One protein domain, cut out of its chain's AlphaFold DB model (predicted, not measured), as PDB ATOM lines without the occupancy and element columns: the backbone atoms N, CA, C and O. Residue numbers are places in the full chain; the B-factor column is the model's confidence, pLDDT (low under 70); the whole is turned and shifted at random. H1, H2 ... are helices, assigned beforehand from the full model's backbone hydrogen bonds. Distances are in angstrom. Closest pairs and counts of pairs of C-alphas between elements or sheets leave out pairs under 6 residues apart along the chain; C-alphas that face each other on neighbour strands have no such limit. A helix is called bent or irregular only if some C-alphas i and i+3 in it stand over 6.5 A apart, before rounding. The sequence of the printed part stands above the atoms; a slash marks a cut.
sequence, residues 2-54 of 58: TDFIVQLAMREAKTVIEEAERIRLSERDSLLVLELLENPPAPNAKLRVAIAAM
ATOM      1  N   THR A   2     -31.106 -62.463   8.252       86.00
ATOM      2  CA  THR A   2     -30.743 -62.389   9.682       86.00
ATOM      3  C   THR A   2     -29.238 -62.482   9.943       86.00
ATOM      4  O   THR A   2     -28.698 -61.623  10.630       86.00
ATOM      5  N   ASP A   3     -28.537 -63.441   9.328       91.50
ATOM      6  CA  ASP A   3     -27.099 -63.633   9.585       91.50
ATOM      7  C   ASP A   3     -26.254 -62.420   9.184       91.50
ATOM      8  O   ASP A   3     -25.336 -62.037   9.901       91.50
ATOM      9  N   PHE A   4     -26.601 -61.759   8.077       93.94
ATOM     10  CA  PHE A   4     -25.922 -60.539   7.639       93.94
ATOM     11  C   PHE A   4     -26.065 -59.407   8.666       93.94
ATOM     12  O   PHE A   4     -25.085 -58.741   8.994       93.94
ATOM     13  N   ILE A   5     -27.273 -59.217   9.205       95.31
ATOM     14  CA  ILE A   5     -27.546 -58.183  10.210       95.31
ATOM     15  C   ILE A   5     -26.792 -58.490  11.509       95.31
ATOM     16  O   ILE A   5     -26.188 -57.589  12.084       95.31
ATOM     17  N   VAL A   6     -26.775 -59.753  11.944       96.62
ATOM     18  CA  VAL A   6     -26.045 -60.169  13.152       96.62
ATOM     19  C   VAL A   6     -24.541 -59.946  12.987       96.62
ATOM     20  O   VAL A   6     -23.915 -59.369  13.870       96.62
ATOM     21  N   GLN A   7     -23.953 -60.342  11.856       96.19
ATOM     22  CA  GLN A   7     -22.522 -60.135  11.608       96.19
ATOM     23  C   GLN A   7     -22.151 -58.650  11.561       96.19
ATOM     24  O   GLN A   7     -21.126 -58.251  12.116       96.19
ATOM     25  N   LEU A   8     -23.000 -57.820  10.949       97.06
ATOM     26  CA  LEU A   8     -22.814 -56.374  10.941       97.06
ATOM     27  C   LEU A   8     -22.858 -55.802  12.365       97.06
ATOM     28  O   LEU A   8     -21.936 -55.097  12.762       97.06
ATOM     29  N   ALA A   9     -23.880 -56.156  13.148       96.81
ATOM     30  CA  ALA A   9     -24.025 -55.692  14.525       96.81
ATOM     31  C   ALA A   9     -22.836 -56.106  15.408       96.81
ATOM     32  O   ALA A   9     -22.337 -55.297  16.186       96.81
ATOM     33  N   MET A  10     -22.335 -57.335  15.253       97.56
ATOM     34  CA  MET A  10     -21.172 -57.828  15.997       97.56
ATOM     35  C   MET A  10     -19.887 -57.069  15.663       97.56
ATOM     36  O   MET A  10     -19.102 -56.768  16.563       97.56
ATOM     37  N   ARG A  11     -19.666 -56.738  14.383       97.50
ATOM     38  CA  ARG A  11     -18.505 -55.942  13.970       97.50
ATOM     39  C   ARG A  11     -18.538 -54.558  14.611       97.50
ATOM     40  O   ARG A  11     -17.539 -54.140  15.184       97.50
ATOM     41  N   GLU A  12     -19.682 -53.884  14.544       97.69
ATOM     42  CA  GLU A  12     -19.827 -52.543  15.116       97.69
ATOM     43  C   GLU A  12     -19.712 -52.560  16.643       97.69
ATOM     44  O   GLU A  12     -19.024 -51.718  17.212       97.69
ATOM     45  N   ALA A  13     -20.292 -53.564  17.310       98.12
ATOM     46  CA  ALA A  13     -20.139 -53.731  18.754       98.12
ATOM     47  C   ALA A  13     -18.663 -53.854  19.158       98.12
ATOM     48  O   ALA A  13     -18.231 -53.221  20.120       98.12
ATOM     49  N   LYS A  14     -17.867 -54.617  18.397       97.81
ATOM     50  CA  LYS A  14     -16.428 -54.734  18.638       97.81
ATOM     51  C   LYS A  14     -15.713 -53.394  18.458       97.81
ATOM     52  O   LYS A  14     -14.926 -53.030  19.323       97.81
ATOM     53  N   THR A  15     -16.007 -52.649  17.392       97.38
ATOM     54  CA  THR A  15     -15.421 -51.317  17.165       97.38
ATOM     55  C   THR A  15     -15.720 -50.365  18.324       97.38
ATOM     56  O   THR A  15     -14.806 -49.738  18.847       97.38
ATOM     57  N   VAL A  16     -16.974 -50.312  18.781       97.81
ATOM     58  CA  VAL A  16     -17.387 -49.436  19.890       97.81
ATOM     59  C   VAL A  16     -16.657 -49.790  21.188       97.81
ATOM     60  O   VAL A  16     -16.203 -48.895  21.899       97.81
ATOM     61  N   ILE A  17     -16.506 -51.081  21.495       97.69
ATOM     62  CA  ILE A  17     -15.740 -51.532  22.666       97.69
ATOM     63  C   ILE A  17     -14.275 -51.111  22.532       97.69
ATOM     64  O   ILE A  17     -13.709 -50.529  23.451       97.69
ATOM     65  N   GLU A  18     -13.668 -51.353  21.372       97.12
ATOM     66  CA  GLU A  18     -12.269 -51.012  21.126       97.12
ATOM     67  C   GLU A  18     -11.984 -49.509  21.245       97.12
ATOM     68  O   GLU A  18     -10.904 -49.132  21.703       97.12
ATOM     69  N   GLU A  19     -12.930 -48.662  20.842       96.38
ATOM     70  CA  GLU A  19     -12.853 -47.208  20.998       96.38
ATOM     71  C   GLU A  19     -13.055 -46.763  22.450       96.38
ATOM     72  O   GLU A  19     -12.384 -45.837  22.900       96.38
ATOM     73  N   ALA A  20     -13.942 -47.428  23.195       97.00
ATOM     74  CA  ALA A  20     -14.201 -47.111  24.597       97.00
ATOM     75  C   ALA A  20     -13.058 -47.551  25.529       97.00
ATOM     76  O   ALA A  20     -12.787 -46.892  26.532       97.00
ATOM     77  N   GLU A  21     -12.386 -48.659  25.213       97.44
ATOM     78  CA  GLU A  21     -11.348 -49.249  26.066       97.44
ATOM     79  C   GLU A  21      -9.945 -48.681  25.818       97.44
ATOM     80  O   GLU A  21      -9.050 -48.869  26.645       97.44
ATOM     81  N   ARG A  22      -9.716 -47.995  24.690       95.88
ATOM     82  CA  ARG A  22      -8.384 -47.504  24.312       95.88
ATOM     83  C   ARG A  22      -8.334 -45.989  24.228       95.88
ATOM     84  O   ARG A  22      -9.008 -45.365  23.417       95.88
ATOM     85  N   ILE A  23      -7.409 -45.407  24.983       95.50
ATOM     86  CA  ILE A  23      -7.076 -43.987  24.891       95.50
ATOM     87  C   ILE A  23      -5.867 -43.835  23.966       95.50
ATOM     88  O   ILE A  23      -4.796 -44.378  24.239       95.50
ATOM     89  N   ARG A  24      -6.026 -43.090  22.866       95.75
ATOM     90  CA  ARG A  24      -4.903 -42.696  22.005       95.75
ATOM     91  C   ARG A  24      -4.255 -41.442  22.580       95.75
ATOM     92  O   ARG A  24      -4.896 -40.399  22.649       95.75
ATOM     93  N   LEU A  25      -2.998 -41.559  22.983       97.75
ATOM     94  CA  LEU A  25      -2.220 -40.441  23.506       97.75
ATOM     95  C   LEU A  25      -1.510 -39.704  22.368       97.75
ATOM     96  O   LEU A  25      -1.082 -40.320  21.390       97.75
ATOM     97  N   SER A  26      -1.364 -38.385  22.507       98.19
ATOM     98  CA  SER A  26      -0.403 -37.636  21.694       98.19
ATOM     99  C   SER A  26       1.028 -38.012  22.093       98.19
ATOM    100  O   SER A  26       1.254 -38.621  23.140       98.19
ATOM    101  N   GLU A  27       2.022 -37.631  21.292       98.06
ATOM    102  CA  GLU A  27       3.433 -37.843  21.645       98.06
ATOM    103  C   GLU A  27       3.792 -37.183  22.986       98.06
ATOM    104  O   GLU A  27       4.376 -37.819  23.862       98.06
ATOM    105  N   ARG A  28       3.346 -35.936  23.190       98.31
ATOM    106  CA  ARG A  28       3.532 -35.205  24.449       98.31
ATOM    107  C   ARG A  28       2.939 -35.964  25.636       98.31
ATOM    108  O   ARG A  28       3.598 -36.100  26.663       98.31
ATOM    109  N   ASP A  29       1.698 -36.427  25.509       98.25
ATOM    110  CA  ASP A  29       1.013 -37.116  26.609       98.25
ATOM    111  C   ASP A  29       1.639 -38.488  26.878       98.25
ATOM    112  O   ASP A  29       1.697 -38.928  28.022       98.25
ATOM    113  N   SER A  30       2.163 -39.140  25.837       97.88
ATOM    114  CA  SER A  30       2.867 -40.419  25.954       97.88
ATOM    115  C   SER A  30       4.147 -40.278  26.782       97.88
ATOM    116  O   SER A  30       4.386 -41.091  27.673       97.88
ATOM    117  N   LEU A  31       4.935 -39.222  26.541       98.19
ATOM    118  CA  LEU A  31       6.129 -38.916  27.337       98.19
ATOM    119  C   LEU A  31       5.779 -38.601  28.795       98.19
ATOM    120  O   LEU A  31       6.446 -39.095  29.700       98.19
ATOM    121  N   LEU A  32       4.702 -37.844  29.029       97.69
ATOM    122  CA  LEU A  32       4.229 -37.553  30.385       97.69
ATOM    123  C   LEU A  32       3.825 -38.832  31.133       97.69
ATOM    124  O   LEU A  32       4.174 -39.005  32.298       97.69
ATOM    125  N   VAL A  33       3.088 -39.735  30.480       97.69
ATOM    126  CA  VAL A  33       2.703 -41.016  31.089       97.69
ATOM    127  C   VAL A  33       3.937 -41.858  31.405       97.69
ATOM    128  O   VAL A  33       4.003 -42.424  32.493       97.69
ATOM    129  N   LEU A  34       4.920 -41.912  30.502       98.06
ATOM    130  CA  LEU A  34       6.168 -42.635  30.742       98.06
ATOM    131  C   LEU A  34       6.913 -42.087  31.967       98.06
ATOM    132  O   LEU A  34       7.271 -42.860  32.852       98.06
ATOM    133  N   GLU A  35       7.065 -40.766  32.070       98.19
ATOM    134  CA  GLU A  35       7.720 -40.127  33.215       98.19
ATOM    135  C   GLU A  35       7.024 -40.471  34.541       98.19
ATOM    136  O   GLU A  35       7.691 -40.776  35.528       98.19
ATOM    137  N   LEU A  36       5.686 -40.489  34.561       97.19
ATOM    138  CA  LEU A  36       4.907 -40.861  35.746       97.19
ATOM    139  C   LEU A  36       5.051 -42.342  36.129       97.19
ATOM    140  O   LEU A  36       4.944 -42.669  37.311       97.19
ATOM    141  N   LEU A  37       5.262 -43.236  35.157       97.31
ATOM    142  CA  LEU A  37       5.501 -44.660  35.411       97.31
ATOM    143  C   LEU A  37       6.910 -44.910  35.957       97.31
ATOM    144  O   LEU A  37       7.079 -45.739  36.850       97.31
ATOM    145  N   GLU A  38       7.909 -44.196  35.440       98.00
ATOM    146  CA  GLU A  38       9.301 -44.311  35.884       98.00
ATOM    147  C   GLU A  38       9.539 -43.612  37.230       98.00
ATOM    148  O   GLU A  38      10.292 -44.112  38.065       98.00
ATOM    149  N   ASN A  39       8.868 -42.480  37.463       97.56
ATOM    150  CA  ASN A  39       9.022 -41.644  38.652       97.56
ATOM    151  C   ASN A  39       7.657 -41.365  39.304       97.56
ATOM    152  O   ASN A  39       7.149 -40.239  39.244       97.56
ATOM    153  N   PRO A  40       7.037 -42.370  39.946       96.38
ATOM    154  CA  PRO A  40       5.706 -42.213  40.510       96.38
ATOM    155  C   PRO A  40       5.707 -41.178  41.649       96.38
ATOM    156  O   PRO A  40       6.428 -41.342  42.640       96.38
ATOM    157  N   PRO A  41       4.888 -40.112  41.566       95.06
ATOM    158  CA  PRO A  41       4.829 -39.101  42.611       95.06
ATOM    159  C   PRO A  41       4.104 -39.625  43.855       95.06
ATOM    160  O   PRO A  41       3.207 -40.468  43.789       95.06
ATOM    161  N   ALA A  42       4.439 -39.060  45.016       95.88
ATOM    162  CA  ALA A  42       3.723 -39.366  46.249       95.88
ATOM    163  C   ALA A  42       2.242 -38.918  46.170       95.88
ATOM    164  O   ALA A  42       1.949 -37.840  45.636       95.88
ATOM    165  N   PRO A  43       1.293 -39.674  46.758       95.88
ATOM    166  CA  PRO A  43      -0.117 -39.291  46.800       95.88
ATOM    167  C   PRO A  43      -0.319 -37.911  47.425       95.88
ATOM    168  O   PRO A  43       0.165 -37.644  48.529       95.88
ATOM    169  N   ASN A  44      -1.075 -37.036  46.760       96.00
ATOM    170  CA  ASN A  44      -1.349 -35.695  47.277       96.00
ATOM    171  C   ASN A  44      -2.285 -35.716  48.507       96.00
ATOM    172  O   ASN A  44      -2.925 -36.722  48.815       96.00
ATOM    173  N   ALA A  45      -2.382 -34.593  49.226       97.69
ATOM    174  CA  ALA A  45      -3.170 -34.512  50.461       97.69
ATOM    175  C   ALA A  45      -4.654 -34.862  50.261       97.69
ATOM    176  O   ALA A  45      -5.223 -35.578  51.082       97.69
ATOM    177  N   LYS A  46      -5.263 -34.413  49.155       97.06
ATOM    178  CA  LYS A  46      -6.669 -34.704  48.835       97.06
ATOM    179  C   LYS A  46      -6.895 -36.203  48.615       97.06
ATOM    180  O   LYS A  46      -7.842 -36.760  49.158       97.06
ATOM    181  N   LEU A  47      -5.996 -36.857  47.882       95.50
ATOM    182  CA  LEU A  47      -6.046 -38.292  47.619       95.50
ATOM    183  C   LEU A  47      -5.879 -39.102  48.909       95.50
ATOM    184  O   LEU A  47      -6.632 -40.042  49.137       95.50
ATOM    185  N   ARG A  48      -4.962 -38.701  49.798       96.38
ATOM    186  CA  ARG A  48      -4.788 -39.369  51.101       96.38
ATOM    187  C   ARG A  48      -6.051 -39.316  51.962       96.38
ATOM    188  O   ARG A  48      -6.416 -40.329  52.550       96.38
ATOM    189  N   VAL A  49      -6.734 -38.168  52.009       97.25
ATOM    190  CA  VAL A  49      -8.006 -38.030  52.742       97.25
ATOM    191  C   VAL A  49      -9.094 -38.911  52.125       97.25
ATOM    192  O   VAL A  49      -9.793 -39.606  52.856       97.25
ATOM    193  N   ALA A  50      -9.211 -38.930  50.793       96.06
ATOM    194  CA  ALA A  50     -10.195 -39.763  50.102       96.06
ATOM    195  C   ALA A  50      -9.980 -41.264  50.368       96.06
ATOM    196  O   ALA A  50     -10.941 -41.972  50.649       96.06
ATOM    197  N   ILE A  51      -8.726 -41.733  50.346       94.06
ATOM    198  CA  ILE A  51      -8.373 -43.124  50.671       94.06
ATOM    199  C   ILE A  51      -8.749 -43.459  52.120       94.06
ATOM    200  O   ILE A  51      -9.345 -44.502  52.368       94.06
ATOM    201  N   ALA A  52      -8.456 -42.572  53.077       93.94
ATOM    202  CA  ALA A  52      -8.793 -42.789  54.486       93.94
ATOM    203  C   ALA A  52     -10.310 -42.874  54.744       93.94
ATOM    204  O   ALA A  52     -10.733 -43.518  55.701       93.94
ATOM    205  N   ALA A  53     -11.120 -42.239  53.892       95.06
ATOM    206  CA  ALA A  53     -12.577 -42.265  53.964       95.06
ATOM    207  C   ALA A  53     -13.217 -43.464  53.237       95.06
ATOM    208  O   ALA A  53     -14.438 -43.624  53.311       95.06
ATOM    209  N   MET A  54     -12.442 -44.297  52.527       92.94
ATOM    210  CA  MET A  54     -12.999 -45.452  51.819       92.94
ATOM    211  C   MET A  54     -13.583 -46.473  52.812       92.94
ATOM    212  O   MET A  54     -12.958 -46.773  53.834       92.94
TER     213      MET A  54
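Overview. This is residues 2 to 54 of the 58 residues of the protein "Protein containing DUF1778" of mine drainage metagenome (UniProt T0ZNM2). The model is an open hook made of three helices in a row along the chain: the long helix H1 forms a straight shank, and beyond it the backbone bends over through the shorter H2 and on to the small H3 at the far end. The space inside the hook is empty, and the three helices are joined to one another through their links alone. The printed part has 53 residues with three named helices in the order H1, H2, H3 and no named strand, and its class is all helix. It is extended, with a radius of gyration of the C-alphas of 19.8 A, and its outline is flat, spanning 56 by 34 by 13 A.

Along the chain. H1, the longest helix, holds the 20 residues 2 to 21, from C-alpha 2 at (-30.743, -62.389, 9.682) to C-alpha 21 at (-11.348, -49.249, 26.066), 28.6 A from first to last C-alpha. H2 holds the 12 residues 27 to 38, from C-alpha 27 at (3.433, -37.843, 21.645), and is 16.7 A long. H3 holds the 8 residues 45 to 52 and is 10.8 A long, with its last C-alpha, that of Ala 52, at (-8.793, -42.789, 54.486).

Arrangement. H1 touches no helix, and residues 2 to 24, of which 2 to 21 belong to H1, stand free. From its first to its last C-alpha, x, y and z rise. H1 and H2 are apart, with a tight link of 5 residues between them. Along H2, x and z rise while y falls. H2 and H3 are apart too, with a short link of 6 residues between them. Along H3, x and y fall while z rises. H1 and H3 are apart as well. Residues 26 to 32, 34 to 42 and 44 to 50 also stand free. In H1, H2 and H3, every pair of O i and N i+4 is within hydrogen-bond range, and no helix is bent or irregular.

Size, cuts and confidence. The two C-alphas farthest apart are those of Thr 2 and Ala 45, at 56.6 A. The first and last printed C-alphas, those of Thr 2 and Met 54, are 48.8 A apart. The printed part runs from residue 2 to residue 54 of a chain of 58 residues and has no cut. Neither link is long. The mean pLDDT of the printed part is 96.5, and no printed residue is under 70.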